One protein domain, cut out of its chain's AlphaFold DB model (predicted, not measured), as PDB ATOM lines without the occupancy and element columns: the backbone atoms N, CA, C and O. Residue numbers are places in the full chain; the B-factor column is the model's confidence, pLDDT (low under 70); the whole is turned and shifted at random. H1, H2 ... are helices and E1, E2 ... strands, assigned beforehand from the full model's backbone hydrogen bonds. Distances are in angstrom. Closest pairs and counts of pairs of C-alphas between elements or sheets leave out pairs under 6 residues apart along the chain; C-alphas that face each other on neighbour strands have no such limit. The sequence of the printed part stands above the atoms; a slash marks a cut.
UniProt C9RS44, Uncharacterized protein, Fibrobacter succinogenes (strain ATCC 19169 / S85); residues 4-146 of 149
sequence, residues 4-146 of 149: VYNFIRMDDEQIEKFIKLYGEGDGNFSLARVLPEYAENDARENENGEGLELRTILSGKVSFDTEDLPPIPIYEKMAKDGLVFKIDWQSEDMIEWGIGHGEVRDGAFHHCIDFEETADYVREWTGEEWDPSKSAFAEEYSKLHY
ATOM      1  N   VAL A   4     -29.433 -12.943 -39.026       85.06
ATOM      2  CA  VAL A   4     -29.396 -12.091 -37.841       85.06
ATOM      3  C   VAL A   4     -29.475 -10.645 -38.291       85.06
ATOM      4  O   VAL A   4     -28.572 -10.159 -38.968       85.06
ATOM      5  N   TYR A   5     -30.529  -9.951 -37.877       88.44
ATOM      6  CA  TYR A   5     -30.703  -8.523 -38.106       88.44
ATOM      7  C   TYR A   5     -29.860  -7.745 -37.107       88.44
ATOM      8  O   TYR A   5     -30.006  -7.939 -35.903       88.44
ATOM      9  N   ASN A   6     -29.007  -6.839 -37.580       90.56
ATOM     10  CA  ASN A   6     -28.124  -6.036 -36.739       90.56
ATOM     11  C   ASN A   6     -28.388  -4.541 -36.947       90.56
ATOM     12  O   ASN A   6     -28.379  -4.047 -38.073       90.56
ATOM     13  N   PHE A   7     -28.537  -3.797 -35.854       92.56
ATOM     14  CA  PHE A   7     -28.688  -2.343 -35.840       92.56
ATOM     15  C   PHE A   7     -27.484  -1.705 -35.165       92.56
ATOM     16  O   PHE A   7     -27.359  -1.728 -33.940       92.56
ATOM     17  N   ILE A   8     -26.608  -1.092 -35.956       94.12
ATOM     18  CA  ILE A   8     -25.435  -0.386 -35.445       94.12
ATOM     19  C   ILE A   8     -25.694   1.110 -35.339       94.12
ATOM     20  O   ILE A   8     -26.146   1.739 -36.283       94.12
ATOM     21  N   ARG A   9     -25.401   1.696 -34.180       96.19
ATOM     22  CA  ARG A   9     -25.592   3.124 -33.908       96.19
ATOM     23  C   ARG A   9     -24.268   3.768 -33.526       96.19
ATOM     24  O   ARG A   9     -23.689   3.449 -32.485       96.19
ATOM     25  N   MET A  10     -23.840   4.699 -34.364       96.25
ATOM     26  CA  MET A  10     -22.706   5.598 -34.188       96.25
ATOM     27  C   MET A  10     -23.180   7.048 -34.294       96.25
ATOM     28  O   MET A  10     -24.143   7.341 -35.002       96.25
ATOM     29  N   ASP A  11     -22.488   7.957 -33.610       96.00
ATOM     30  CA  ASP A  11     -22.615   9.385 -33.900       96.00
ATOM     31  C   ASP A  11     -21.800   9.773 -35.148       96.00
ATOM     32  O   ASP A  11     -20.990   8.990 -35.653       96.00
ATOM     33  N   ASP A  12     -22.003  10.994 -35.647       95.62
ATOM     34  CA  ASP A  12     -21.329  11.478 -36.854       95.62
ATOM     35  C   ASP A  12     -19.795  11.450 -36.727       95.62
ATOM     36  O   ASP A  12     -19.107  11.127 -37.694       95.62
ATOM     37  N   GLU A  13     -19.235  11.731 -35.544       96.94
ATOM     38  CA  GLU A  13     -17.784  11.687 -35.325       96.94
ATOM     39  C   GLU A  13     -17.245  10.261 -35.495       96.94
ATOM     40  O   GLU A  13     -16.215  10.050 -36.149       96.94
ATOM     41  N   GLN A  14     -17.952   9.271 -34.953       96.81
ATOM     42  CA  GLN A  14     -17.585   7.862 -35.062       96.81
ATOM     43  C   GLN A  14     -17.790   7.322 -36.481       96.81
ATOM     44  O   GLN A  14     -16.962   6.538 -36.947       96.81
ATOM     45  N   ILE A  15     -18.804   7.794 -37.212       94.94
ATOM     46  CA  ILE A  15     -18.994   7.472 -38.638       94.94
ATOM     47  C   ILE A  15     -17.816   8.001 -39.468       94.94
ATOM     48  O   ILE A  15     -17.224   7.254 -40.251       94.94
ATOM     49  N   GLU A  16     -17.415   9.260 -39.268       95.38
ATOM     50  CA  GLU A  16     -16.235   9.826 -39.941       95.38
ATOM     51  C   GLU A  16     -14.958   9.056 -39.593       95.38
ATOM     52  O   GLU A  16     -14.083   8.851 -40.439       95.38
ATOM     53  N   LYS A  17     -14.831   8.621 -38.338       96.12
ATOM     54  CA  LYS A  17     -13.699   7.807 -37.897       96.12
ATOM     55  C   LYS A  17     -13.700   6.432 -38.562       96.12
ATOM     56  O   LYS A  17     -12.646   6.012 -39.034       96.12
ATOM     57  N   PHE A  18     -14.850   5.767 -38.653       95.06
ATOM     58  CA  PHE A  18     -14.996   4.485 -39.345       95.06
ATOM     59  C   PHE A  18     -14.539   4.606 -40.800       95.06
ATOM     60  O   PHE A  18     -13.698   3.830 -41.255       95.06
ATOM     61  N   ILE A  19     -15.027   5.627 -41.509       92.75
ATOM     62  CA  ILE A  19     -14.674   5.887 -42.910       92.75
ATOM     63  C   ILE A  19     -13.167   6.106 -43.069       92.75
ATOM     64  O   ILE A  19     -12.557   5.581 -43.995       92.75
ATOM     65  N   LYS A  20     -12.528   6.844 -42.157       94.56
ATOM     66  CA  LYS A  20     -11.071   7.048 -42.198       94.56
ATOM     67  C   LYS A  20     -10.280   5.763 -41.954       94.56
ATOM     68  O   LYS A  20      -9.197   5.621 -42.514       94.56
ATOM     69  N   LEU A  21     -10.786   4.871 -41.104       94.88
ATOM     70  CA  LEU A  21     -10.119   3.615 -40.761       94.88
ATOM     71  C   LEU A  21     -10.252   2.566 -41.868       94.88
ATOM     72  O   LEU A  21      -9.270   1.894 -42.177       94.88
ATOM     73  N   TYR A  22     -11.438   2.439 -42.463       92.00
ATOM     74  CA  TYR A  22     -11.759   1.315 -43.349       92.00
ATOM     75  C   TYR A  22     -12.171   1.716 -44.776       92.00
ATOM     76  O   TYR A  22     -12.386   0.855 -45.630       92.00
ATOM     77  N   GLY A  23     -12.255   3.016 -45.055       86.88
ATOM     78  CA  GLY A  23     -12.598   3.581 -46.357       86.88
ATOM     79  C   GLY A  23     -14.095   3.584 -46.678       86.88
ATOM     80  O   GLY A  23     -14.888   2.826 -46.119       86.88
ATOM     81  N   GLU A  24     -14.467   4.415 -47.652       77.56
ATOM     82  CA  GLU A  24     -15.702   4.263 -48.425       77.56
ATOM     83  C   GLU A  24     -15.433   3.255 -49.543       77.56
ATOM     84  O   GLU A  24     -14.339   3.202 -50.096       77.56
ATOM     85  N   GLY A  25     -16.387   2.405 -49.888       66.12
ATOM     86  CA  GLY A  25     -16.233   1.520 -51.043       66.12
ATOM     87  C   GLY A  25     -17.571   1.472 -51.717       66.12
ATOM     88  O   GLY A  25     -18.548   1.019 -51.129       66.12
ATOM     89  N   ASP A  26     -17.596   2.100 -52.874       74.31
ATOM     90  CA  ASP A  26     -18.763   2.278 -53.718       74.31
ATOM     91  C   ASP A  26     -20.006   2.854 -52.999       74.31
ATOM     92  O   ASP A  26     -21.094   2.800 -53.551       74.31
ATOM     93  N   GLY A  27     -19.853   3.424 -51.790       73.81
ATOM     94  CA  GLY A  27     -20.940   3.941 -50.939       73.81
ATOM     95  C   GLY A  27     -21.555   2.942 -49.942       73.81
ATOM     96  O   GLY A  27     -22.308   3.349 -49.058       73.81
ATOM     97  N   ASN A  28     -21.186   1.658 -49.998       79.31
ATOM     98  CA  ASN A  28     -21.910   0.584 -49.302       79.31
ATOM     99  C   ASN A  28     -21.180   0.043 -48.061       79.31
ATOM    100  O   ASN A  28     -19.945  -0.055 -48.027       79.31
ATOM    101  N   PHE A  29     -21.937  -0.356 -47.036       83.62
ATOM    102  CA  PHE A  29     -21.384  -1.082 -45.885       83.62
ATOM    103  C   PHE A  29     -20.929  -2.492 -46.281       83.62
ATOM    104  O   PHE A  29     -21.513  -3.132 -47.147       83.62
ATOM    105  N   SER A  30     -19.839  -2.951 -45.668       83.69
ATOM    106  CA  SER A  30     -19.279  -4.281 -45.897       83.69
ATOM    107  C   SER A  30     -18.467  -4.697 -44.677       83.69
ATOM    108  O   SER A  30     -17.660  -3.915 -44.160       83.69
ATOM    109  N   LEU A  31     -18.674  -5.932 -44.234       85.19
ATOM    110  CA  LEU A  31     -17.959  -6.554 -43.124       85.19
ATOM    111  C   LEU A  31     -16.486  -6.795 -43.482       85.19
ATOM    112  O   LEU A  31     -15.600  -6.617 -42.638       85.19
ATOM    113  N   ALA A  32     -16.211  -7.078 -44.760       85.00
ATOM    114  CA  ALA A  32     -14.863  -7.271 -45.301       85.00
ATOM    115  C   ALA A  32     -13.939  -6.057 -45.124       85.00
ATOM    116  O   ALA A  32     -12.715  -6.199 -45.113       85.00
ATOM    117  N   ARG A  33     -14.511  -4.856 -44.960       85.75
ATOM    118  CA  ARG A  33     -13.756  -3.629 -44.660       85.75
ATOM    119  C   ARG A  33     -13.030  -3.697 -43.324       85.75
ATOM    120  O   ARG A  33     -11.995  -3.058 -43.151       85.75
ATOM    121  N   VAL A  34     -13.603  -4.440 -42.381       85.88
ATOM    122  CA  VAL A  34     -13.060  -4.616 -41.037       85.88
ATOM    123  C   VAL A  34     -12.251  -5.910 -40.970       85.88
ATOM    124  O   VAL A  34     -11.102  -5.879 -40.528       85.88
ATOM    125  N   LEU A  35     -12.826  -7.026 -41.429       84.50
ATOM    126  CA  LEU A  35     -12.188  -8.346 -41.470       84.50
ATOM    127  C   LEU A  35     -12.419  -9.006 -42.844       84.50
ATOM    128  O   LEU A  35     -13.533  -9.465 -43.100       84.50
ATOM    129  N   PRO A  36     -11.406  -9.064 -43.734       84.25
ATOM    130  CA  PRO A  36     -11.555  -9.561 -45.107       84.25
ATOM    131  C   PRO A  36     -12.112 -10.983 -45.234       84.25
ATOM    132  O   PRO A  36     -12.746 -11.304 -46.235       84.25
ATOM    133  N   GLU A  37     -11.894 -11.835 -44.236       81.25
ATOM    134  CA  GLU A  37     -12.416 -13.202 -44.185       81.25
ATOM    135  C   GLU A  37     -13.951 -13.279 -44.107       81.25
ATOM    136  O   GLU A  37     -14.513 -14.330 -44.393       81.25
ATOM    137  N   TYR A  38     -14.635 -12.170 -43.803       76.38
ATOM    138  CA  TYR A  38     -16.099 -12.064 -43.811       76.38
ATOM    139  C   TYR A  38     -16.673 -11.601 -45.160       76.38
ATOM    140  O   TYR A  38     -17.854 -11.280 -45.241       76.38
ATOM    141  N   ALA A  39     -15.873 -11.560 -46.232       73.88
ATOM    142  CA  ALA A  39     -16.326 -11.100 -47.549       73.88
ATOM    143  C   ALA A  39     -17.474 -11.915 -48.164       73.88
ATOM    144  O   ALA A  39     -18.158 -11.400 -49.047       73.88
ATOM    145  N   GLU A  40     -17.677 -13.155 -47.713       66.38
ATOM    146  CA  GLU A  40     -18.793 -14.005 -48.143       66.38
ATOM    147  C   GLU A  40     -20.110 -13.664 -47.412       66.38
ATOM    148  O   GLU A  40     -21.171 -13.876 -47.981       66.38
ATOM    149  N   ASN A  41     -20.049 -13.017 -46.238       61.50
ATOM    150  CA  ASN A  41     -21.204 -12.678 -45.382       61.50
ATOM    151  C   ASN A  41     -21.673 -11.226 -45.558       61.50
ATOM    152  O   ASN A  41     -22.147 -10.576 -44.623       61.50
ATOM    153  N   ASP A  42     -21.438 -10.660 -46.733       63.44
ATOM    154  CA  ASP A  42     -21.605  -9.237 -46.951       63.44
ATOM    155  C   ASP A  42     -23.086  -8.899 -47.194       63.44
ATOM    156  O   ASP A  42     -23.631  -9.093 -48.280       63.44
ATOM    157  N   ALA A  43     -23.717  -8.369 -46.147       57.03
ATOM    158  CA  ALA A  43     -25.091  -7.881 -46.106       57.03
ATOM    159  C   ALA A  43     -25.284  -6.661 -47.019       57.03
ATOM    160  O   ALA A  43     -25.170  -5.511 -46.587       57.03
ATOM    161  N   ARG A  44     -25.461  -6.895 -48.319       59.19
ATOM    162  CA  ARG A  44     -25.270  -5.842 -49.327       59.19
ATOM    163  C   ARG A  44     -26.544  -5.253 -49.901       59.19
ATOM    164  O   ARG A  44     -26.425  -4.256 -50.599       59.19
ATOM    165  N   GLU A  45     -27.724  -5.816 -49.658       60.94
ATOM    166  CA  GLU A  45     -28.879  -5.499 -50.500       60.94
ATOM    167  C   GLU A  45     -30.174  -5.303 -49.701       60.94
ATOM    168  O   GLU A  45     -30.493  -6.075 -48.801       60.94
ATOM    169  N   ASN A  46     -30.929  -4.252 -50.037       60.69
ATOM    170  CA  ASN A  46     -32.341  -4.150 -49.662       60.69
ATOM    171  C   ASN A  46     -33.186  -5.179 -50.451       60.69
ATOM    172  O   ASN A  46     -32.682  -5.882 -51.323       60.69
ATOM    173  N   GLU A  47     -34.501  -5.224 -50.212       55.78
ATOM    174  CA  GLU A  47     -35.438  -6.126 -50.914       55.78
ATOM    175  C   GLU A  47     -35.428  -6.012 -52.457       55.78
ATOM    176  O   GLU A  47     -35.935  -6.895 -53.148       55.78
ATOM    177  N   ASN A  48     -34.839  -4.942 -53.004       56.47
ATOM    178  CA  ASN A  48     -34.730  -4.672 -54.437       56.47
ATOM    179  C   ASN A  48     -33.336  -4.972 -55.018       56.47
ATOM    180  O   ASN A  48     -33.113  -4.712 -56.202       56.47
ATOM    181  N   GLY A  49     -32.402  -5.506 -54.224       61.56
ATOM    182  CA  GLY A  49     -31.038  -5.788 -54.680       61.56
ATOM    183  C   GLY A  49     -30.102  -4.573 -54.655       61.56
ATOM    184  O   GLY A  49     -29.067  -4.582 -55.320       61.56
ATOM    185  N   GLU A  50     -30.470  -3.485 -53.968       65.56
ATOM    186  CA  GLU A  50     -29.676  -2.250 -53.950       65.56
ATOM    187  C   GLU A  50     -28.797  -2.144 -52.702       65.56
ATOM    188  O   GLU A  50     -29.255  -2.382 -51.583       65.56
ATOM    189  N   GLY A  51     -27.559  -1.686 -52.919       66.69
ATOM    190  CA  GLY A  51     -26.593  -1.314 -51.888       66.69
ATOM    191  C   GLY A  51     -27.197  -0.470 -50.770       66.69
ATOM    192  O   GLY A  51     -27.758   0.597 -51.024       66.69
ATOM    193  N   LEU A  52     -27.065  -0.917 -49.520       74.69
ATOM    194  CA  LEU A  52     -27.417  -0.090 -48.370       74.69
ATOM    195  C   LEU A  52     -26.309   0.938 -48.089       74.69
ATOM    196  O   LEU A  52     -25.154   0.596 -47.820       74.69
ATOM    197  N   GLU A  53     -26.702   2.213 -48.098       85.44
ATOM    198  CA  GLU A  53     -25.824   3.353 -47.827       85.44
ATOM    199  C   GLU A  53     -25.130   3.229 -46.464       85.44
ATOM    200  O   GLU A  53     -25.783   3.165 -45.412       85.44
ATOM    201  N   LEU A  54     -23.794   3.285 -46.474       86.12
ATOM    202  CA  LEU A  54     -22.935   3.108 -45.299       86.12
ATOM    203  C   LEU A  54     -23.395   3.953 -44.103       86.12
ATOM    204  O   LEU A  54     -23.532   3.456 -42.987       86.12
ATOM    205  N   ARG A  55     -23.651   5.244 -44.331       89.38
ATOM    206  CA  ARG A  55     -24.047   6.179 -43.264       89.38
ATOM    207  C   ARG A  55     -25.433   5.876 -42.705       89.38
ATOM    208  O   ARG A  55     -25.701   6.150 -41.536       89.38
ATOM    209  N   THR A  56     -26.323   5.318 -43.518       89.12
ATOM    210  CA  THR A  56     -27.671   4.939 -43.084       89.12
ATOM    211  C   THR A  56     -27.607   3.722 -42.165       89.12
ATOM    212  O   THR A  56     -28.249   3.740 -41.114       89.12
ATOM    213  N   ILE A  57     -26.767   2.734 -42.495       89.31
ATOM    214  CA  ILE A  57     -26.492   1.585 -41.618       89.31
ATOM    215  C   ILE A  57     -25.822   2.045 -40.326       89.31
ATOM    216  O   ILE A  57     -26.342   1.780 -39.249       89.31
ATOM    217  N   LEU A  58     -24.708   2.783 -40.409       91.50
ATOM    218  CA  LEU A  58     -23.921   3.173 -39.231       91.50
ATOM    219  C   LEU A  58     -24.652   4.137 -38.279       91.50
ATOM    220  O   LEU A  58     -24.276   4.244 -37.115       91.50
ATOM    221  N   SER A  59     -25.704   4.818 -38.740       92.06
ATOM    222  CA  SER A  59     -26.578   5.636 -37.882       92.06
ATOM    223  C   SER A  59     -27.732   4.851 -37.243       92.06
ATOM    224  O   SER A  59     -28.500   5.418 -36.466       92.06
ATOM    225  N   GLY A  60     -27.871   3.563 -37.563       89.06
ATOM    226  CA  GLY A  60     -28.898   2.662 -37.040       89.06
ATOM    227  C   GLY A  60     -30.288   2.913 -37.604       89.06
ATOM    228  O   GLY A  60     -31.274   2.481 -37.012       89.06
ATOM    229  N   LYS A  61     -30.387   3.638 -38.724       88.31
ATOM    230  CA  LYS A  61     -31.667   3.897 -39.401       88.31
ATOM    231  C   LYS A  61     -32.187   2.673 -40.145       88.31
ATOM    232  O   LYS A  61     -33.389   2.571 -40.360       88.31
ATOM    233  N   VAL A  62     -31.281   1.793 -40.559       87.44
ATOM    234  CA  VAL A  62     -31.584   0.517 -41.211       87.44
ATOM    235  C   VAL A  62     -30.745  -0.576 -40.562       87.44
ATOM    236  O   VAL A  62     -29.640  -0.303 -40.082       87.44
ATOM    237  N   SER A  63     -31.279  -1.793 -40.537       87.06
ATOM    238  CA  SER A  63     -30.524  -2.984 -40.163       87.06
ATOM    239  C   SER A  63     -29.646  -3.469 -41.313       87.06
ATOM    240  O   SER A  63     -29.798  -3.046 -42.461       87.06
ATOM    241  N   PHE A  64     -28.738  -4.379 -40.987       85.25
ATOM    242  CA  PHE A  64     -28.046  -5.227 -41.946       85.25
ATOM    243  C   PHE A  64     -28.015  -6.669 -41.428       85.25
ATOM    244  O   PHE A  64     -27.997  -6.892 -40.212       85.25
ATOM    245  N   ASP A  65     -27.961  -7.628 -42.345       83.38
ATOM    246  CA  ASP A  65     -28.215  -9.035 -42.031       83.38
ATOM    247  C   ASP A  65     -26.943  -9.865 -42.123       83.38
ATOM    248  O   ASP A  65     -26.248  -9.830 -43.132       83.38
ATOM    249  N   THR A  66     -26.627 -10.642 -41.097       80.75
ATOM    250  CA  THR A  66     -25.514 -11.595 -41.167       80.75
ATOM    251  C   THR A  66     -26.014 -13.022 -41.242       80.75
ATOM    252  O   THR A  66     -27.008 -13.371 -40.605       80.75
ATOM    253  N   GLU A  67     -25.313 -13.848 -42.020       76.06
ATOM    254  CA  GLU A  67     -25.565 -15.285 -42.049       76.06
ATOM    255  C   GLU A  67     -25.163 -15.907 -40.705       76.06
ATOM    256  O   GLU A  67     -24.061 -15.684 -40.193       76.06
ATOM    257  N   ASP A  68     -26.088 -16.689 -40.152       72.50
ATOM    258  CA  ASP A  68     -25.970 -17.522 -38.957       72.50
ATOM    259  C   ASP A  68     -25.813 -16.761 -37.626       72.50
ATOM    260  O   ASP A  68     -26.651 -16.918 -36.739       72.50
ATOM    261  N   LEU A  69     -24.770 -15.939 -37.445       78.00
ATOM    262  CA  LEU A  69     -24.428 -15.345 -36.140       78.00
ATOM    263  C   LEU A  69     -24.194 -13.827 -36.226       78.00
ATOM    264  O   LEU A  69     -23.723 -13.336 -37.258       78.00
ATOM    265  N   PRO A  70     -24.420 -13.065 -35.132       81.75
ATOM    266  CA  PRO A  70     -23.916 -11.701 -35.045       81.75
ATOM    267  C   PRO A  70     -22.384 -11.703 -35.234       81.75
ATOM    268  O   PRO A  70     -21.692 -12.534 -34.632       81.75
ATOM    269  N   PRO A  71     -21.800 -10.779 -36.015       86.69
ATOM    270  CA  PRO A  71     -20.373 -10.772 -36.324       86.69
ATOM    271  C   PRO A  71     -19.544 -10.180 -35.167       86.69
ATOM    272  O   PRO A  71     -18.841  -9.180 -35.321       86.69
ATOM    273  N   ILE A  72     -19.594 -10.812 -33.988       88.19
ATOM    274  CA  ILE A  72     -18.915 -10.357 -32.761       88.19
ATOM    275  C   ILE A  72     -17.423 -10.031 -32.983       88.19
ATOM    276  O   ILE A  72     -16.993  -8.962 -32.543       88.19
ATOM    277  N   PRO A  73     -16.622 -10.840 -33.715       89.81
ATOM    278  CA  PRO A  73     -15.211 -10.521 -33.959       89.81
ATOM    279  C   PRO A  73     -14.983  -9.195 -34.700       89.81
ATOM    280  O   PRO A  73     -13.985  -8.510 -34.459       89.81
ATOM    281  N   ILE A  74     -15.919  -8.796 -35.566       91.38
ATOM    282  CA  ILE A  74     -15.881  -7.505 -36.261       91.38
ATOM    283  C   ILE A  74     -16.123  -6.374 -35.268       91.38
ATOM    284  O   ILE A  74     -15.345  -5.419 -35.231       91.38
ATOM    285  N   TYR A  75     -17.137  -6.503 -34.413       93.50
ATOM    286  CA  TYR A  75     -17.433  -5.501 -33.390       93.50
ATOM    287  C   TYR A  75     -16.276  -5.341 -32.399       93.50
ATOM    288  O   TYR A  75     -15.870  -4.221 -32.082       93.50
ATOM    289  N   GLU A  76     -15.663  -6.443 -31.966       94.25
ATOM    290  CA  GLU A  76     -14.467  -6.385 -31.130       94.25
ATOM    291  C   GLU A  76     -13.308  -5.655 -31.812       94.25
ATOM    292  O   GLU A  76     -12.606  -4.872 -31.165       94.25
ATOM    293  N   LYS A  77     -13.075  -5.914 -33.103       95.25
ATOM    294  CA  LYS A  77     -12.023  -5.232 -33.859       95.25
ATOM    295  C   LYS A  77     -12.309  -3.737 -33.985       95.25
ATOM    296  O   LYS A  77     -11.411  -2.939 -33.733       95.25
ATOM    297  N   MET A  78     -13.544  -3.357 -34.301       96.25
ATOM    298  CA  MET A  78     -13.959  -1.953 -34.381       96.25
ATOM    299  C   MET A  78     -13.722  -1.219 -33.057       96.25
ATOM    300  O   MET A  78     -13.171  -0.117 -33.050       96.25
ATOM    301  N   ALA A  79     -14.068  -1.848 -31.931       97.31
ATOM    302  CA  ALA A  79     -13.812  -1.301 -30.601       97.31
ATOM    303  C   ALA A  79     -12.306  -1.148 -30.314       97.31
ATOM    304  O   ALA A  79     -11.873  -0.087 -29.863       97.31
ATOM    305  N   LYS A  80     -11.494  -2.165 -30.646       96.69
ATOM    306  CA  LYS A  80     -10.021  -2.138 -30.503       96.69
ATOM    307  C   LYS A  80      -9.361  -1.063 -31.371       96.69
ATOM    308  O   LYS A  80      -8.390  -0.448 -30.938       96.69
ATOM    309  N   ASP A  81      -9.912  -0.793 -32.553       96.69
ATOM    310  CA  ASP A  81      -9.481   0.295 -33.442       96.69
ATOM    311  C   ASP A  81      -9.994   1.680 -32.963       96.69
ATOM    312  O   ASP A  81      -9.703   2.730 -33.547       96.69
ATOM    313  N   GLY A  82     -10.716   1.704 -31.838       97.00
ATOM    314  CA  GLY A  82     -11.099   2.894 -31.091       97.00
ATOM    315  C   GLY A  82     -12.442   3.492 -31.494       97.00
ATOM    316  O   GLY A  82     -12.675   4.662 -31.183       97.00
ATOM    317  N   LEU A  83     -13.292   2.762 -32.214       97.62
ATOM    318  CA  LEU A  83     -14.654   3.205 -32.501       97.62
ATOM    319  C   LEU A  83     -15.551   3.034 -31.275       97.62
ATOM    320  O   LEU A  83     -15.424   2.059 -30.537       97.62
ATOM    321  N   VAL A  84     -16.486   3.964 -31.092       97.69
ATOM    322  CA  VAL A  84     -17.532   3.900 -30.064       97.69
ATOM    323  C   VAL A  84     -18.883   3.728 -30.750       97.69
ATOM    324  O   VAL A  84     -19.244   4.510 -31.623       97.69
ATOM    325  N   PHE A  85     -19.625   2.686 -30.384       97.50
ATOM    326  CA  PHE A  85     -20.911   2.365 -31.003       97.50
ATOM    327  C   PHE A  85     -21.767   1.486 -30.091       97.50
ATOM    328  O   PHE A  85     -21.282   0.941 -29.092       97.50
ATOM    329  N   LYS A  86     -23.042   1.345 -30.466       97.69
ATOM    330  CA  LYS A  86     -23.992   0.383 -29.894       97.69
ATOM    331  C   LYS A  86     -24.538  -0.532 -30.983       97.69
ATOM    332  O   LYS A  86     -24.753  -0.061 -32.095       97.69
ATOM    333  N   ILE A  87     -24.791  -1.790 -30.649       95.25
ATOM    334  CA  ILE A  87     -25.443  -2.789 -31.496       95.25
ATOM    335  C   ILE A  87     -26.690  -3.288 -30.773       95.25
ATOM    336  O   ILE A  87     -26.599  -3.611 -29.593       95.25
ATOM    337  N   ASP A  88     -27.807  -3.382 -31.480       94.31
ATOM    338  CA  ASP A  88     -28.881  -4.322 -31.140       94.31
ATOM    339  C   ASP A  88     -28.903  -5.403 -32.226       94.31
ATOM    340  O   ASP A  88     -28.649  -5.089 -33.393       94.31
ATOM    341  N   TRP A  89     -29.187  -6.654 -31.876       91.88
ATOM    342  CA  TRP A  89     -29.394  -7.710 -32.863       91.88
ATOM    343  C   TRP A  89     -30.581  -8.600 -32.523       91.88
ATOM    344  O   TRP A  89     -30.971  -8.735 -31.363       91.88
ATOM    345  N   GLN A  90     -31.121  -9.233 -33.557       89.00
ATOM    346  CA  GLN A  90     -32.238 -10.157 -33.467       89.00
ATOM    347  C   GLN A  90     -32.019 -11.310 -34.448       89.00
ATOM    348  O   GLN A  90     -31.899 -11.081 -35.652       89.00
ATOM    349  N   SER A  91     -31.966 -12.544 -33.946       86.00
ATOM    350  CA  SER A  91     -31.911 -13.737 -34.797       86.00
ATOM    351  C   SER A  91     -33.303 -14.130 -35.296       86.00
ATOM    352  O   SER A  91     -34.266 -14.098 -34.532       86.00
ATOM    353  N   GLU A  92     -33.421 -14.538 -36.560       79.31
ATOM    354  CA  GLU A  92     -34.628 -15.211 -37.058       79.31
ATOM    355  C   GLU A  92     -34.870 -16.539 -36.328       79.31
ATOM    356  O   GLU A  92     -36.013 -16.863 -36.000       79.31
ATOM    357  N   ASP A  93     -33.797 -17.283 -36.030       77.12
ATOM    358  CA  ASP A  93     -33.855 -18.458 -35.162       77.12
ATOM    359  C   ASP A  93     -33.518 -18.068 -33.720       77.12
ATOM    360  O   ASP A  93     -32.399 -18.193 -33.212       77.12
ATOM    361  N   MET A  94     -34.554 -17.585 -33.043       70.69
ATOM    362  CA  MET A  94     -34.510 -17.150 -31.648       70.69
ATOM    363  C   MET A  94     -34.045 -18.236 -30.674       70.69
ATOM    364  O   MET A  94     -33.663 -17.922 -29.547       70.69
ATOM    365  N   ILE A  95     -34.061 -19.508 -31.085       67.88
ATOM    366  CA  ILE A  95     -33.563 -20.613 -30.267       67.88
ATOM    367  C   ILE A  95     -32.031 -20.555 -30.170       67.88
ATOM    368  O   ILE A  95     -31.481 -20.864 -29.110       67.88
ATOM    369  N   GLU A  96     -31.335 -20.109 -31.221       70.19
ATOM    370  CA  GLU A  96     -29.871 -20.128 -31.276       70.19
ATOM    371  C   GLU A  96     -29.222 -18.894 -30.643       70.19
ATOM    372  O   GLU A  96     -28.360 -19.041 -29.771       70.19
ATOM    373  N   TRP A  97     -29.622 -17.686 -31.050       74.56
ATOM    374  CA  TRP A  97     -28.973 -16.446 -30.594       74.56
ATOM    375  C   TRP A  97     -29.895 -15.437 -29.936       74.56
ATOM    376  O   TRP A  97     -29.392 -14.583 -29.218       74.56
ATOM    377  N   GLY A  98     -31.209 -15.541 -30.132       86.19
ATOM    378  CA  GLY A  98     -32.171 -14.649 -29.491       86.19
ATOM    379  C   GLY A  98     -31.997 -13.170 -29.849       86.19
ATOM    380  O   GLY A  98     -31.511 -12.815 -30.930       86.19
ATOM    381  N   ILE A  99     -32.418 -12.317 -28.918       89.75
ATOM    382  CA  ILE A  99     -32.339 -10.855 -28.992       89.75
ATOM    383  C   ILE A  99     -31.203 -10.386 -28.090       89.75
ATOM    384  O   ILE A  99     -31.079 -10.837 -26.950       89.75
ATOM    385  N   GLY A 100     -30.351  -9.488 -28.574       91.19
ATOM    386  CA  GLY A 100     -29.226  -9.026 -27.775       91.19
ATOM    387  C   GLY A 100     -28.740  -7.626 -28.081       91.19
ATOM    388  O   GLY A 100     -29.138  -6.975 -29.047       91.19
ATOM    389  N   HIS A 101     -27.853  -7.172 -27.204       94.38
ATOM    390  CA  HIS A 101     -27.330  -5.817 -27.187       94.38
ATOM    391  C   HIS A 101     -25.825  -5.825 -26.965       94.38
ATOM    392  O   HIS A 101     -25.283  -6.646 -26.220       94.38
ATOM    393  N   GLY A 102     -25.141  -4.864 -27.570       94.56
ATOM    394  CA  GLY A 102     -23.720  -4.649 -27.375       94.56
ATOM    395  C   GLY A 102     -23.354  -3.177 -27.392       94.56
ATOM    396  O   GLY A 102     -23.974  -2.367 -28.075       94.56
ATOM    397  N   GLU A 103     -22.326  -2.809 -26.643       97.25
ATOM    398  CA  GLU A 103     -21.768  -1.465 -26.688       97.25
ATOM    399  C   GLU A 103     -20.289  -1.435 -26.323       97.25
ATOM    400  O   GLU A 103     -19.761  -2.305 -25.624       97.25
ATOM    401  N   VAL A 104     -19.607  -0.399 -26.802       97.38
ATOM    402  CA  VAL A 104     -18.200  -0.175 -26.479       97.38
ATOM    403  C   VAL A 104     -18.075   0.544 -25.137       97.38
ATOM    404  O   VAL A 104     -18.565   1.662 -24.976       97.38
ATOM    405  N   ARG A 105     -17.369  -0.073 -24.184       93.94
ATOM    406  CA  ARG A 105     -16.994   0.520 -22.889       93.94
ATOM    407  C   ARG A 105     -15.503   0.310 -22.655       93.94
ATOM    408  O   ARG A 105     -14.999  -0.798 -22.825       93.94
ATOM    409  N   ASP A 106     -14.803   1.380 -22.289       92.75
ATOM    410  CA  ASP A 106     -13.362   1.362 -21.999       92.75
ATOM    411  C   ASP A 106     -12.497   0.758 -23.129       92.75
ATOM    412  O   ASP A 106     -11.511   0.067 -22.884       92.75
ATOM    413  N   GLY A 107     -12.876   1.007 -24.391       91.75
ATOM    414  CA  GLY A 107     -12.161   0.509 -25.576       91.75
ATOM    415  C   GLY A 107     -12.369  -0.980 -25.881       91.75
ATOM    416  O   GLY A 107     -11.703  -1.520 -26.763       91.75
ATOM    417  N   ALA A 108     -13.286  -1.646 -25.178       94.88
ATOM    418  CA  ALA A 108     -13.675  -3.029 -25.428       94.88
ATOM    419  C   ALA A 108     -15.158  -3.113 -25.805       94.88
ATOM    420  O   ALA A 108     -15.977  -2.335 -25.315       94.88
ATOM    421  N   PHE A 109     -15.501  -4.060 -26.677       95.75
ATOM    422  CA  PHE A 109     -16.889  -4.374 -26.999       95.75
ATOM    423  C   PHE A 109     -17.454  -5.318 -25.932       95.75
ATOM    424  O   PHE A 109     -16.873  -6.370 -25.670       95.75
ATOM    425  N   HIS A 110     -18.563  -4.929 -25.307       92.81
ATOM    426  CA  HIS A 110     -19.288  -5.731 -24.320       92.81
ATOM    427  C   HIS A 110     -20.658  -6.054 -24.882       92.81
ATOM    428  O   HIS A 110     -21.285  -5.178 -25.470       92.81
ATOM    429  N   HIS A 111     -21.132  -7.281 -24.691       90.81
ATOM    430  CA  HIS A 111     -22.384  -7.720 -25.289       90.81
ATOM    431  C   HIS A 111     -23.114  -8.741 -24.404       90.81
ATOM    432  O   HIS A 111     -22.492  -9.434 -23.596       90.81
ATOM    433  N   CYS A 112     -24.438  -8.809 -24.529       88.06
ATOM    434  CA  CYS A 112     -25.304  -9.719 -23.781       88.06
ATOM    435  C   CYS A 112     -26.577 -10.057 -24.566       88.06
ATOM    436  O   CYS A 112     -26.969  -9.316 -25.464       88.06
ATOM    437  N   ILE A 113     -27.226 -11.156 -24.186       87.81
ATOM    438  CA  ILE A 113     -28.580 -11.510 -24.629       87.81
ATOM    439  C   ILE A 113     -29.598 -10.967 -23.638       87.81
ATOM    440  O   ILE A 113     -29.368 -11.031 -22.426       87.81
ATOM    441  N   ASP A 114     -30.710 -10.449 -24.153       89.25
ATOM    442  CA  ASP A 114     -31.895 -10.174 -23.355       89.25
ATOM    443  C   ASP A 114     -32.691 -11.472 -23.198       89.25
ATOM    444  O   ASP A 114     -33.369 -11.948 -24.112       89.25
ATOM    445  N   PHE A 115     -32.539 -12.101 -22.031       86.94
ATOM    446  CA  PHE A 115     -33.146 -13.400 -21.773       86.94
ATOM    447  C   PHE A 115     -34.664 -13.322 -21.634       86.94
ATOM    448  O   PHE A 115     -35.345 -14.282 -21.991       86.94
ATOM    449  N   GLU A 116     -35.180 -12.221 -21.085       88.31
ATOM    450  CA  GLU A 116     -36.618 -12.046 -20.883       88.31
ATOM    451  C   GLU A 116     -37.289 -11.812 -22.232       88.31
ATOM    452  O   GLU A 116     -38.211 -12.548 -22.585       88.31
ATOM    453  N   GLU A 117     -36.753 -10.890 -23.034       88.81
ATOM    454  CA  GLU A 117     -37.297 -10.581 -24.358       88.81
ATOM    455  C   GLU A 117     -37.209 -11.788 -25.302       88.81
ATOM    456  O   GLU A 117     -38.174 -12.114 -25.996       88.81
ATOM    457  N   THR A 118     -36.092 -12.524 -25.271       87.88
ATOM    458  CA  THR A 118     -35.948 -13.756 -26.061       87.88
ATOM    459  C   THR A 118     -36.959 -14.822 -25.628       87.88
ATOM    460  O   THR A 118     -37.611 -15.437 -26.474       87.88
ATOM    461  N   ALA A 119     -37.124 -15.047 -24.319       88.00
ATOM    462  CA  ALA A 119     -38.061 -16.045 -23.811       88.00
ATOM    463  C   ALA A 119     -39.519 -15.693 -24.125       88.00
ATOM    464  O   ALA A 119     -40.298 -16.584 -24.473       88.00
ATOM    465  N   ASP A 120     -39.882 -14.417 -24.011       89.56
ATOM    466  CA  ASP A 120     -41.220 -13.940 -24.338       89.56
ATOM    467  C   ASP A 120     -41.504 -14.098 -25.834       89.56
ATOM    468  O   ASP A 120     -42.536 -14.672 -26.185       89.56
ATOM    469  N   TYR A 121     -40.561 -13.736 -26.713       86.06
ATOM    470  CA  TYR A 121     -40.718 -13.932 -28.156       86.06
ATOM    471  C   TYR A 121     -40.894 -15.411 -28.526       86.06
ATOM    472  O   TYR A 121     -41.827 -15.766 -29.249       86.06
ATOM    473  N   VAL A 122     -40.024 -16.299 -28.026       85.44
ATOM    474  CA  VAL A 122     -40.122 -17.746 -28.297       85.44
ATOM    475  C   VAL A 122     -41.474 -18.278 -27.826       85.44
ATOM    476  O   VAL A 122     -42.162 -18.956 -28.588       85.44
ATOM    477  N   ARG A 123     -41.908 -17.911 -26.615       88.94
ATOM    478  CA  ARG A 123     -43.204 -18.339 -26.079       88.94
ATOM    479  C   ARG A 123     -44.368 -17.853 -26.934       88.94
ATOM    480  O   ARG A 123     -45.295 -18.621 -27.177       88.94
ATOM    481  N   GLU A 124     -44.347 -16.601 -27.374       88.62
ATOM    482  CA  GLU A 124     -45.403 -16.035 -28.218       88.62
ATOM    483  C   GLU A 124     -45.471 -16.700 -29.596       88.62
ATOM    484  O   GLU A 124     -46.566 -16.931 -30.114       88.62
ATOM    485  N   TRP A 125     -44.319 -17.029 -30.183       84.50
ATOM    486  CA  TRP A 125     -44.237 -17.497 -31.566       84.50
ATOM    487  C   TRP A 125     -44.360 -19.019 -31.710       84.50
ATOM    488  O   TRP A 125     -44.990 -19.502 -32.653       84.50
ATOM    489  N   THR A 126     -43.792 -19.787 -30.775       84.00
ATOM    490  CA  THR A 126     -43.779 -21.262 -30.820       84.00
ATOM    491  C   THR A 126     -44.680 -21.907 -29.768       84.00
ATOM    492  O   THR A 126     -45.097 -23.053 -29.936       84.00
ATOM    493  N   GLY A 127     -45.013 -21.188 -28.691       86.06
ATOM    494  CA  GLY A 127     -45.697 -21.744 -27.522       86.06
ATOM    495  C   GLY A 127     -44.781 -22.513 -26.564       86.06
ATOM    496  O   GLY A 127     -45.278 -23.091 -25.595       86.06
ATOM    497  N   GLU A 128     -43.470 -22.539 -26.815       84.94
ATOM    498  CA  GLU A 128     -42.485 -23.258 -26.001       84.94
ATOM    499  C   GLU A 128     -41.761 -22.332 -25.009       84.94
ATOM    500  O   GLU A 128     -41.751 -21.111 -25.151       84.94
ATOM    501  N   GLU A 129     -41.144 -22.914 -23.978       85.19
ATOM    502  CA  GLU A 129     -40.211 -22.179 -23.121       85.19
ATOM    503  C   GLU A 129     -38.821 -22.179 -23.753       85.19
ATOM    504  O   GLU A 129     -38.291 -23.233 -24.115       85.19
ATOM    505  N   TRP A 130     -38.208 -21.001 -23.850       84.25
ATOM    506  CA  TRP A 130     -36.828 -20.896 -24.298       84.25
ATOM    507  C   TRP A 130     -35.871 -21.467 -23.244       84.25
ATOM    508  O   TRP A 130     -35.912 -21.085 -22.073       84.25
ATOM    509  N   ASP A 131     -35.000 -22.381 -23.670       82.88
ATOM    510  CA  ASP A 131     -33.951 -22.965 -22.836       82.88
ATOM    511  C   ASP A 131     -32.594 -22.355 -23.216       82.88
ATOM    512  O   ASP A 131     -31.938 -22.837 -24.149       82.88
ATOM    513  N   PRO A 132     -32.124 -21.326 -22.492       77.00
ATOM    514  CA  PRO A 132     -30.884 -20.648 -22.839       77.00
ATOM    515  C   PRO A 132     -29.655 -21.558 -22.782       77.00
ATOM    516  O   PRO A 132     -28.655 -21.267 -23.437       77.00
ATOM    517  N   SER A 133     -29.700 -22.665 -22.031       76.88
ATOM    518  CA  SER A 133     -28.572 -23.602 -21.930       76.88
ATOM    519  C   SER A 133     -28.304 -24.370 -23.224       76.88
ATOM    520  O   SER A 133     -27.227 -24.942 -23.384       76.88
ATOM    521  N   LYS A 134     -29.276 -24.368 -24.141       75.62
ATOM    522  CA  LYS A 134     -29.200 -25.002 -25.458       75.62
ATOM    523  C   LYS A 134     -28.962 -24.001 -26.589       75.62
ATOM    524  O   LYS A 134     -28.917 -24.412 -27.741       75.62
ATOM    525  N   SER A 135     -28.833 -22.714 -26.268       75.38
ATOM    526  CA  SER A 135     -28.615 -21.669 -27.268       75.38
ATOM    527  C   SER A 135     -27.165 -21.685 -27.766       75.38
ATOM    528  O   SER A 135     -26.229 -21.922 -26.994       75.38
ATOM    529  N   ALA A 136     -26.957 -21.388 -29.049       71.12
ATOM    530  CA  ALA A 136     -25.627 -21.199 -29.627       71.12
ATOM    531  C   ALA A 136     -24.873 -20.043 -28.941       71.12
ATOM    532  O   ALA A 136     -23.647 -20.093 -28.806       71.12
ATOM    533  N   PHE A 137     -25.599 -19.054 -28.404       71.50
ATOM    534  CA  PHE A 137     -25.026 -18.036 -27.525       71.50
ATOM    535  C   PHE A 137     -24.336 -18.641 -26.292       71.50
ATOM    536  O   PHE A 137     -23.218 -18.241 -25.962       71.50
ATOM    537  N   ALA A 138     -24.950 -19.614 -25.611       69.06
ATOM    538  CA  ALA A 138     -24.338 -20.257 -24.446       69.06
ATOM    539  C   ALA A 138     -23.054 -21.021 -24.815       69.06
ATOM    540  O   ALA A 138     -22.076 -20.991 -24.059       69.06
ATOM    541  N   GLU A 139     -23.022 -21.653 -25.992       69.75
ATOM    542  CA  GLU A 139     -21.810 -22.288 -26.510       69.75
ATOM    543  C   GLU A 139     -20.701 -21.265 -26.794       69.75
ATOM    544  O   GLU A 139     -19.579 -21.447 -26.313       69.75
ATOM    545  N   GLU A 140     -20.982 -20.175 -27.509       67.88
ATOM    546  CA  GLU A 140     -19.989 -19.127 -27.795       67.88
ATOM    547  C   GLU A 140     -19.508 -18.401 -26.533       67.88
ATOM    548  O   GLU A 140     -18.300 -18.240 -26.327       67.88
ATOM    549  N   TYR A 141     -20.417 -18.048 -25.621       65.19
ATOM    550  CA  TYR A 141     -20.063 -17.431 -24.341       65.19
ATOM    551  C   TYR A 141     -19.119 -18.333 -23.536       65.19
ATOM    552  O   TYR A 141     -18.135 -17.867 -22.949       65.19
ATOM    553  N   SER A 142     -19.351 -19.650 -23.557       62.84
ATOM    554  CA  SER A 142     -18.456 -20.609 -22.910       62.84
ATOM    555  C   SER A 142     -17.061 -20.639 -23.551       62.84
ATOM    556  O   SER A 142     -16.070 -20.678 -22.824       62.84
ATOM    557  N   LYS A 143     -16.945 -20.537 -24.883       62.66
ATOM    558  CA  LYS A 143     -15.650 -20.519 -25.592       62.66
ATOM    559  C   LYS A 143     -14.856 -19.237 -25.327       62.66
ATOM    560  O   LYS A 143     -13.634 -19.294 -25.177       62.66
ATOM    561  N   LEU A 144     -15.537 -18.093 -25.246       52.53
ATOM    562  CA  LEU A 144     -14.917 -16.785 -25.009       52.53
ATOM    563  C   LEU A 144     -14.462 -16.608 -23.551       52.53
ATOM    564  O   LEU A 144     -13.385 -16.056 -23.309       52.53
ATOM    565  N   HIS A 145     -15.231 -17.121 -22.583       50.28
ATOM    566  CA  HIS A 145     -14.978 -16.911 -21.150       50.28
ATOM    567  C   HIS A 145     -14.338 -18.100 -20.418       50.28
ATOM    568  O   HIS A 145     -13.752 -17.904 -19.353       50.28
ATOM    569  N   TYR A 146     -14.349 -19.308 -20.992       44.00
ATOM    570  CA  TYR A 146     -13.561 -20.449 -20.513       44.00
ATOM    571  C   TYR A 146     -12.396 -20.757 -21.459       44.00
ATOM    572  O   TYR A 146     -12.274 -21.853 -22.007       44.00
TER     573      TYR A 146
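This is residues 4 to 146 of the 149 residues of an uncharacterized protein of Fibrobacter succinogenes (strain ATCC 19169 / S85) (UniProt C9RS44). One strongly twisted antiparallel sheet of five strands forms a wall, with H3 packed over one face at E4 and E5, no named helix over the other face, and H2 beside the strands near E1 and E2. H1 and H4 lie toward opposite ends of the longest axis, H1 past the end of E1 and H4 past the end of E5, while H5 only grazes the sheet. The 143 printed residues hold E1, H1, H2, E2, H3, E3, E4, E5, H4 and H5 in that order, and the class is mixed, helices and strands. The sheet's order is E2, E1, E3, E4, E5. The whole is compact, with a radius of gyration of the C-alphas of 15.5 A and spans of 45 by 38 by 26 A.

In the sheet, E2 is residues 64 to 67, E1 residues 4 to 9, E3 residues 86 to 91, E4 residues 99 to 105, 20.1 A long, and E5 residues 108 to 113, 17.2 A long. C-alpha 4, where E1 begins, is at (-29.396, -12.091, -37.841). The helices are H1, residues 12 to 22, 15.4 A; H2, residues 54 to 58; H3, residues 72 to 80, 12.3 A; H4, residues 115 to 126, 16.0 A; and H5, residues 136 to 145, 14.3 A. C-alpha 145, where H5 ends, is at (-14.978, -16.911, -21.150).

N 7 and O 88 of E1 and E3 are 2.8 A apart, within hydrogen-bond range, as are N 6 and O 64 of E1 and E2, 2.8 A, N 87 and O 102 of E3 and E4, 2.8 A, and N 103 and O 110 of E4 and E5, 2.8 A. E3, E4 and E5 form a meander, each strand the antiparallel neighbour of the one before, with hairpins E3 and E4, and E4 and E5. E2, H3 and E3 form a split strand-helix-strand unit, two strands running the same way with E1 between them, and its crossover is right-handed. H3 is on the sheet at a height of 8.6 A, over E4 and along the strands, at 11 degrees to E4 on the local plane; its closest C-alphas to E5 are Glu 76 and Phe 109, 5.2 A. H2 stands at the sheet's level, height 2.1 A; the closest C-alphas of H2 and E1 are Leu 58 and Ile 8, 5.4 A. H1 is not on the sheet and is close to but not clearly touching H2, the closest C-alphas being Ile 15 and Leu 58, 6.6 A. H4 only grazes the sheet with residues 115 to 121, its closest C-alphas to E4 being Thr 118 and Ile 99, 5.5 A. H5 is only just on the sheet, with 5 pairs of C-alphas within 10 A, and only grazes it with residues 137 to 141. H4 and H5 are apart. In the five helices every O i to N i+4 pair is within hydrogen-bond range.

The C-alphas farthest apart are those of Lys 20 and Gly 127, 47.4 A. The printed part has no cut. The link from H1 to H2 is long, residues 23 to 53 with no named element. The mean pLDDT of the printed part is 83.5; residue 25, residues 40 to 51, residue 95 and residues 138 to 146 are under 70.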